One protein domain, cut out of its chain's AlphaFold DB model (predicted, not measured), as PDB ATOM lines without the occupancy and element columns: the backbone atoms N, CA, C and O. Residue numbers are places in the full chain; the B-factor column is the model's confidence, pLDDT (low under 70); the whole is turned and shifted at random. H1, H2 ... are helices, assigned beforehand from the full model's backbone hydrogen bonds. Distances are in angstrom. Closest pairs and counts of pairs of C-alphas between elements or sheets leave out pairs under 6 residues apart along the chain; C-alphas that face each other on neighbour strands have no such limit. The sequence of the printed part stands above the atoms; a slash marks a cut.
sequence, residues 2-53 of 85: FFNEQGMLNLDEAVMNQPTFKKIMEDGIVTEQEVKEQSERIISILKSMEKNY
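AT A GLANCE: This is residues 2 to 53 of the 85 residues of an uncharacterized protein of Bacteroides ovatus (UniProt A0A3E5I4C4). The shape is an open, flat arch with two legs: residues 2 to 11 without a named element, then the short helices H1 and H2, make one leg, and the long helix H3 makes the other. Residues 28 to 31 join the legs at one end, and residues 39 to 53 stick out. The printed part has 52 residues, with three named helices in the order H1, H2, H3 and no named strand: all helix. It is loose, with a radius of gyration of the C-alphas of 14.0 A, and spans 33 by 32 by 12 A.

IN THESE COORDINATES: H1 is residues 12 to 16, from C-alpha 12 at (-11.153, 3.270, 32.574). H2 is residues 19 to 27, 12.5 A long. H3 is residues 32 to 52, 30.3 A long, ending at C-alpha 52 at (-17.966, 20.845, 14.193).

HOW THE PARTS SIT: H1 and H2 are close but not clearly touching; their closest C-alphas, Met 16 and Lys 22, are 6.4 A apart. H2 and H3 are also close but not clearly touching, closest at the C-alphas of Thr 20 and Glu 34, 6.7 A, at a shallow tilt of 18 degrees, opposite ways. H1 and H3 are apart. In H1, H2 and H3 every O i to N i+4 pair is within hydrogen-bond range.

THE WHOLE: The C-alphas farthest apart, Asp 27 and Tyr 53, are 37.3 A apart. Both links are tight, the printed part has no cut, and no printed residue is under 70 in pLDDT.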
ATOM      1  N   PHE A   2     -20.684  10.755  32.165       82.88
ATOM      2  CA  PHE A   2     -19.335  11.344  32.090       82.88
ATOM      3  C   PHE A   2     -18.497  11.059  33.352       82.88
ATOM      4  O   PHE A   2     -17.300  10.806  33.262       82.88
ATOM      5  N   PHE A   3     -19.158  10.994  34.510       89.19
ATOM      6  CA  PHE A   3     -18.590  10.556  35.785       89.19
ATOM      7  C   PHE A   3     -19.243   9.245  36.248       89.19
ATOM      8  O   PHE A   3     -20.383   8.956  35.867       89.19
ATOM      9  N   ASN A   4     -18.521   8.454  37.041       86.00
ATOM     10  CA  ASN A   4     -19.040   7.283  37.751       86.00
ATOM     11  C   ASN A   4     -19.677   7.677  39.101       86.00
ATOM     12  O   ASN A   4     -19.694   8.851  39.476       86.00
ATOM     13  N   GLU A   5     -20.211   6.698  39.836       87.44
ATOM     14  CA  GLU A   5     -20.888   6.916  41.129       87.44
ATOM     15  C   GLU A   5     -19.967   7.518  42.204       87.44
ATOM     16  O   GLU A   5     -20.439   8.116  43.168       87.44
ATOM     17  N   GLN A   6     -18.651   7.399  42.024       84.88
ATOM     18  CA  GLN A   6     -17.618   7.939  42.902       84.88
ATOM     19  C   GLN A   6     -17.183   9.360  42.500       84.88
ATOM     20  O   GLN A   6     -16.285   9.923  43.121       84.88
ATOM     21  N   GLY A   7     -17.791   9.947  41.462       85.12
ATOM     22  CA  GLY A   7     -17.429  11.271  40.951       85.12
ATOM     23  C   GLY A   7     -16.123  11.293  40.151       85.12
ATOM     24  O   GLY A   7     -15.613  12.369  39.851       85.12
ATOM     25  N   MET A   8     -15.580  10.129  39.787       84.88
ATOM     26  CA  MET A   8     -14.400  10.022  38.927       84.88
ATOM     27  C   MET A   8     -14.818   9.964  37.461       84.88
ATOM     28  O   MET A   8     -15.896   9.463  37.133       84.88
ATOM     29  N   LEU A   9     -13.969  10.474  36.567       85.12
ATOM     30  CA  LEU A   9     -14.207  10.379  35.129       85.12
ATOM     31  C   LEU A   9     -14.340   8.910  34.725       85.12
ATOM     32  O   LEU A   9     -13.463   8.098  35.011       85.12
ATOM     33  N   ASN A  10     -15.433   8.567  34.047       87.81
ATOM     34  CA  ASN A  10     -15.676   7.196  33.614       87.81
ATOM     35  C   ASN A  10     -14.913   6.905  32.312       87.81
ATOM     36  O   ASN A  10     -15.497   6.892  31.226       87.81
ATOM     37  N   LEU A  11     -13.591   6.752  32.423       86.06
ATOM     38  CA  LEU A  11     -12.685   6.556  31.287       86.06
ATOM     39  C   LEU A  11     -12.014   5.185  31.277       86.06
ATOM     40  O   LEU A  11     -11.562   4.770  30.215       86.06
ATOM     41  N   ASP A  12     -11.969   4.477  32.406       81.75
ATOM     42  CA  ASP A  12     -11.153   3.270  32.574       81.75
ATOM     43  C   ASP A  12     -11.465   2.210  31.512       81.75
ATOM     44  O   ASP A  12     -10.579   1.778  30.779       81.75
ATOM     45  N   GLU A  13     -12.740   1.858  31.334       82.19
ATOM     46  CA  GLU A  13     -13.151   0.891  30.311       82.19
ATOM     47  C   GLU A  13     -12.853   1.395  28.888       82.19
ATOM     48  O   GLU A  13     -12.436   0.626  28.018       82.19
ATOM     49  N   ALA A  14     -13.027   2.693  28.633       85.38
ATOM     50  CA  ALA A  14     -12.782   3.284  27.321       85.38
ATOM     51  C   ALA A  14     -11.284   3.312  26.973       85.38
ATOM     52  O   ALA A  14     -10.921   3.044  25.827       85.38
ATOM     53  N   VAL A  15     -10.421   3.601  27.951       85.94
ATOM     54  CA  VAL A  15      -8.956   3.594  27.823       85.94
ATOM     55  C   VAL A  15      -8.452   2.169  27.644       85.94
ATOM     56  O   VAL A  15      -7.725   1.901  26.687       85.94
ATOM     57  N   MET A  16      -8.915   1.236  28.482       85.31
ATOM     58  CA  MET A  16      -8.586  -0.189  28.376       85.31
ATOM     59  C   MET A  16      -8.992  -0.781  27.027       85.31
ATOM     60  O   MET A  16      -8.391  -1.751  26.577       85.31
ATOM     61  N   ASN A  17      -9.992  -0.200  26.360       87.06
ATOM     62  CA  ASN A  17     -10.429  -0.620  25.038       87.06
ATOM     63  C   ASN A  17      -9.674   0.017  23.865       87.06
ATOM     64  O   ASN A  17      -9.892  -0.402  22.727       87.06
ATOM     65  N   GLN A  18      -8.755   0.959  24.105       88.69
ATOM     66  CA  GLN A  18      -7.964   1.551  23.028       88.69
ATOM     67  C   GLN A  18      -6.923   0.561  22.482       88.69
ATOM     68  O   GLN A  18      -6.109   0.067  23.259       88.69
ATOM     69  N   PRO A  19      -6.872   0.312  21.156       86.94
ATOM     70  CA  PRO A  19      -5.943  -0.655  20.563       86.94
ATOM     71  C   PRO A  19      -4.470  -0.399  20.903       86.94
ATOM     72  O   PRO A  19      -3.764  -1.321  21.294       86.94
ATOM     73  N   THR A  20      -4.025   0.859  20.821       85.94
ATOM     74  CA  THR A  20      -2.647   1.252  21.157       85.94
ATOM     75  C   THR A  20      -2.334   0.985  22.627       85.94
ATOM     76  O   THR A  20      -1.263   0.486  22.945       85.94
ATOM     77  N   PHE A  21      -3.287   1.247  23.527       89.12
ATOM     78  CA  PHE A  21      -3.101   0.997  24.954       89.12
ATOM     79  C   PHE A  21      -3.081  -0.502  25.276       89.12
ATOM     80  O   PHE A  21      -2.227  -0.940  26.037       89.12
ATOM     81  N   LYS A  22      -3.951  -1.308  24.648       90.12
ATOM     82  CA  LYS A  22      -3.920  -2.776  24.778       90.12
ATOM     83  C   LYS A  22      -2.566  -3.347  24.381       90.12
ATOM     84  O   LYS A  22      -2.002  -4.123  25.138       90.12
ATOM     85  N   LYS A  23      -2.035  -2.916  23.237       88.94
ATOM     86  CA  LYS A  23      -0.745  -3.390  22.738       88.94
ATOM     87  C   LYS A  23       0.406  -3.056  23.696       88.94
ATOM     88  O   LYS A  23       1.133  -3.962  24.081       88.94
ATOM     89  N   ILE A  24       0.476  -1.808  24.170       90.88
ATOM     90  CA  ILE A  24       1.466  -1.372  25.174       90.88
ATOM     91  C   ILE A  24       1.356  -2.199  26.464       90.88
ATOM     92  O   ILE A  24       2.361  -2.524  27.089       90.88
ATOM     93  N   MET A  25       0.138  -2.545  26.889       90.06
ATOM     94  CA  MET A  25      -0.076  -3.384  28.072       90.06
ATOM     95  C   MET A  25       0.333  -4.850  27.850       90.06
ATOM     96  O   MET A  25       0.694  -5.523  28.814       90.06
ATOM     97  N   GLU A  26       0.260  -5.353  26.615       91.81
ATOM     98  CA  GLU A  26       0.635  -6.724  26.253       91.81
ATOM     99  C   GLU A  26       2.153  -6.912  26.161       91.81
ATOM    100  O   GLU A  26       2.672  -7.914  26.656       91.81
ATOM    101  N   ASP A  27       2.867  -5.971  25.537       93.25
ATOM    102  CA  ASP A  27       4.312  -6.082  25.302       93.25
ATOM    103  C   ASP A  27       5.174  -5.265  26.282       93.25
ATOM    104  O   ASP A  27       6.375  -5.522  26.405       93.25
ATOM    105  N   GLY A  28       4.571  -4.333  27.025       93.19
ATOM    106  CA  GLY A  28       5.241  -3.478  28.004       93.19
ATOM    107  C   GLY A  28       6.152  -2.415  27.385       93.19
ATOM    108  O   GLY A  28       6.967  -1.827  28.101       93.19
ATOM    109  N   ILE A  29       6.062  -2.181  26.074       93.62
ATOM    110  CA  ILE A  29       6.952  -1.292  25.329       93.62
ATOM    111  C   ILE A  29       6.120  -0.194  24.668       93.62
ATOM    112  O   ILE A  29       5.040  -0.424  24.142       93.62
ATOM    113  N   VAL A  30       6.647   1.030  24.675       93.69
ATOM    114  CA  VAL A  30       6.091   2.139  23.894       93.69
ATOM    115  C   VAL A  30       7.079   2.478  22.790       93.69
ATOM    116  O   VAL A  30       8.191   2.935  23.057       93.69
ATOM    117  N   THR A  31       6.688   2.247  21.542       93.44
ATOM    118  CA  THR A  31       7.506   2.544  20.363       93.44
ATOM    119  C   THR A  31       7.256   3.959  19.839       93.44
ATOM    120  O   THR A  31       6.181   4.534  20.014       93.44
ATOM    121  N   GLU A  32       8.228   4.525  19.118       94.56
ATOM    122  CA  GLU A  32       8.061   5.830  18.455       94.56
ATOM    123  C   GLU A  32       6.873   5.843  17.481       94.56
ATOM    124  O   GLU A  32       6.154   6.839  17.379       94.56
ATOM    125  N   GLN A  33       6.640   4.725  16.789       91.94
ATOM    126  CA  GLN A  33       5.525   4.583  15.858       91.94
ATOM    127  C   GLN A  33       4.174   4.657  16.584       91.94
ATOM    128  O   GLN A  33       3.275   5.348  16.114       91.94
ATOM    129  N   GLU A  34       4.035   4.033  17.756       92.25
ATOM    130  CA  GLU A  34       2.806   4.114  18.563       92.25
ATOM    131  C   GLU A  34       2.563   5.520  19.110       92.25
ATOM    132  O   GLU A  34       1.429   6.003  19.100       92.25
ATOM    133  N   VAL A  35       3.626   6.218  19.527       93.75
ATOM    134  CA  VAL A  35       3.536   7.630  19.930       93.75
ATOM    135  C   VAL A  35       3.058   8.486  18.760       93.75
ATOM    136  O   VAL A  35       2.185   9.344  18.928       93.75
ATOM    137  N   LYS A  36       3.593   8.243  17.559       93.75
ATOM    138  CA  LYS A  36       3.201   8.961  16.346       93.75
ATOM    139  C   LYS A  36       1.739   8.697  15.982       93.75
ATOM    140  O   LYS A  36       0.998   9.653  15.776       93.75
ATOM    141  N   GLU A  37       1.306   7.440  15.964       91.88
ATOM    142  CA  GLU A  37      -0.082   7.055  15.668       91.88
ATOM    143  C   GLU A  37      -1.074   7.678  16.655       91.88
ATOM    144  O   GLU A  37      -2.097   8.244  16.258       91.88
ATOM    145  N   GLN A  38      -0.753   7.640  17.949       92.12
ATOM    146  CA  GLN A  38      -1.586   8.261  18.972       92.12
ATOM    147  C   GLN A  38      -1.630   9.790  18.804       92.12
ATOM    148  O   GLN A  38      -2.693  10.400  18.954       92.12
ATOM    149  N   SER A  39      -0.504  10.411  18.439       93.62
ATOM    150  CA  SER A  39      -0.418  11.853  18.168       93.62
ATOM    151  C   SER A  39      -1.267  12.260  16.961       93.62
ATOM    152  O   SER A  39      -2.042  13.216  17.034       93.62
ATOM    153  N   GLU A  40      -1.185  11.509  15.861       95.62
ATOM    154  CA  GLU A  40      -1.995  11.722  14.656       95.62
ATOM    155  C   GLU A  40      -3.493  11.594  14.953       95.62
ATOM    156  O   GLU A  40      -4.301  12.403  14.481       95.62
ATOM    157  N   ARG A  41      -3.871  10.631  15.798       93.69
ATOM    158  CA  ARG A  41      -5.255  10.452  16.237       93.69
ATOM    159  C   ARG A  41      -5.769  11.642  17.046       93.69
ATOM    160  O   ARG A  41      -6.878  12.106  16.784       93.69
ATOM    161  N   ILE A  42      -4.980  12.160  17.990       94.19
ATOM    162  CA  ILE A  42      -5.347  13.361  18.758       94.19
ATOM    163  C   ILE A  42      -5.545  14.549  17.812       94.19
ATOM    164  O   ILE A  42      -6.575  15.216  17.878       94.19
ATOM    165  N   ILE A  43      -4.617  14.775  16.876       96.62
ATOM    166  CA  ILE A  43      -4.725  15.865  15.893       96.62
ATOM    167  C   ILE A  43      -5.997  15.723  15.046       96.62
ATOM    168  O   ILE A  43      -6.683  16.712  14.790       96.62
ATOM    169  N   SER A  44      -6.334  14.505  14.616       97.56
ATOM    170  CA  SER A  44      -7.559  14.233  13.859       97.56
ATOM    171  C   SER A  44      -8.821  14.600  14.652       97.56
ATOM    172  O   SER A  44      -9.709  15.274  14.121       97.56
ATOM    173  N   ILE A  45      -8.877  14.231  15.936       96.56
ATOM    174  CA  ILE A  45      -9.989  14.573  16.834       96.56
ATOM    175  C   ILE A  45     -10.102  16.093  16.998       96.56
ATOM    176  O   ILE A  45     -11.194  16.635  16.834       96.56
ATOM    177  N   LEU A  46      -8.989  16.788  17.245       96.62
ATOM    178  CA  LEU A  46      -8.979  18.244  17.421       96.62
ATOM    179  C   LEU A  46      -9.454  18.983  16.165       96.62
ATOM    180  O   LEU A  46     -10.288  19.876  16.269       96.62
ATOM    181  N   LYS A  47      -9.011  18.565  14.972       97.69
ATOM    182  CA  LYS A  47      -9.497  19.124  13.697       97.69
ATOM    183  C   LYS A  47     -10.993  18.888  13.489       97.69
ATOM    184  O   LYS A  47     -11.692  19.738  12.943       97.69
ATOM    185  N   SER A  48     -11.501  17.728  13.910       98.12
ATOM    186  CA  SER A  48     -12.938  17.445  13.874       98.12
ATOM    187  C   SER A  48     -13.716  18.357  14.828       98.12
ATOM    188  O   SER A  48     -14.759  18.883  14.448       98.12
ATOM    189  N   MET A  49     -13.206  18.585  16.042       97.50
ATOM    190  CA  MET A  49     -13.818  19.501  17.010       97.50
ATOM    191  C   MET A  49     -13.818  20.941  16.491       97.50
ATOM    192  O   MET A  49     -14.869  21.567  16.473       97.50
ATOM    193  N   GLU A  50     -12.689  21.434  15.979       96.56
ATOM    194  CA  GLU A  50     -12.579  22.773  15.375       96.56
ATOM    195  C   GLU A  50     -13.619  22.997  14.266       96.56
ATOM    196  O   GLU A  50     -14.234  24.058  14.184       96.56
ATOM    197  N   LYS A  51     -13.864  21.979  13.430       97.88
ATOM    198  CA  LYS A  51     -14.850  22.057  12.347       97.88
ATOM    199  C   LYS A  51     -16.300  22.030  12.839       97.88
ATOM    200  O   LYS A  51     -17.159  22.657  12.223       97.88
ATOM    201  N   ASN A  52     -16.592  21.226  13.860       98.19
ATOM    202  CA  ASN A  52     -17.966  20.845  14.193       98.19
ATOM    203  C   ASN A  52     -18.520  21.550  15.436       98.19
ATOM    204  O   ASN A  52     -19.730  21.505  15.655       98.19
ATOM    205  N   TYR A  53     -17.667  22.129  16.280       98.06
ATOM    206  CA  TYR A  53     -18.065  22.700  17.568       98.06
ATOM    207  C   TYR A  53     -18.155  24.222  17.495       98.06
ATOM    208  O   TYR A  53     -17.436  24.865  16.725       98.06
TER     209      TYR A  53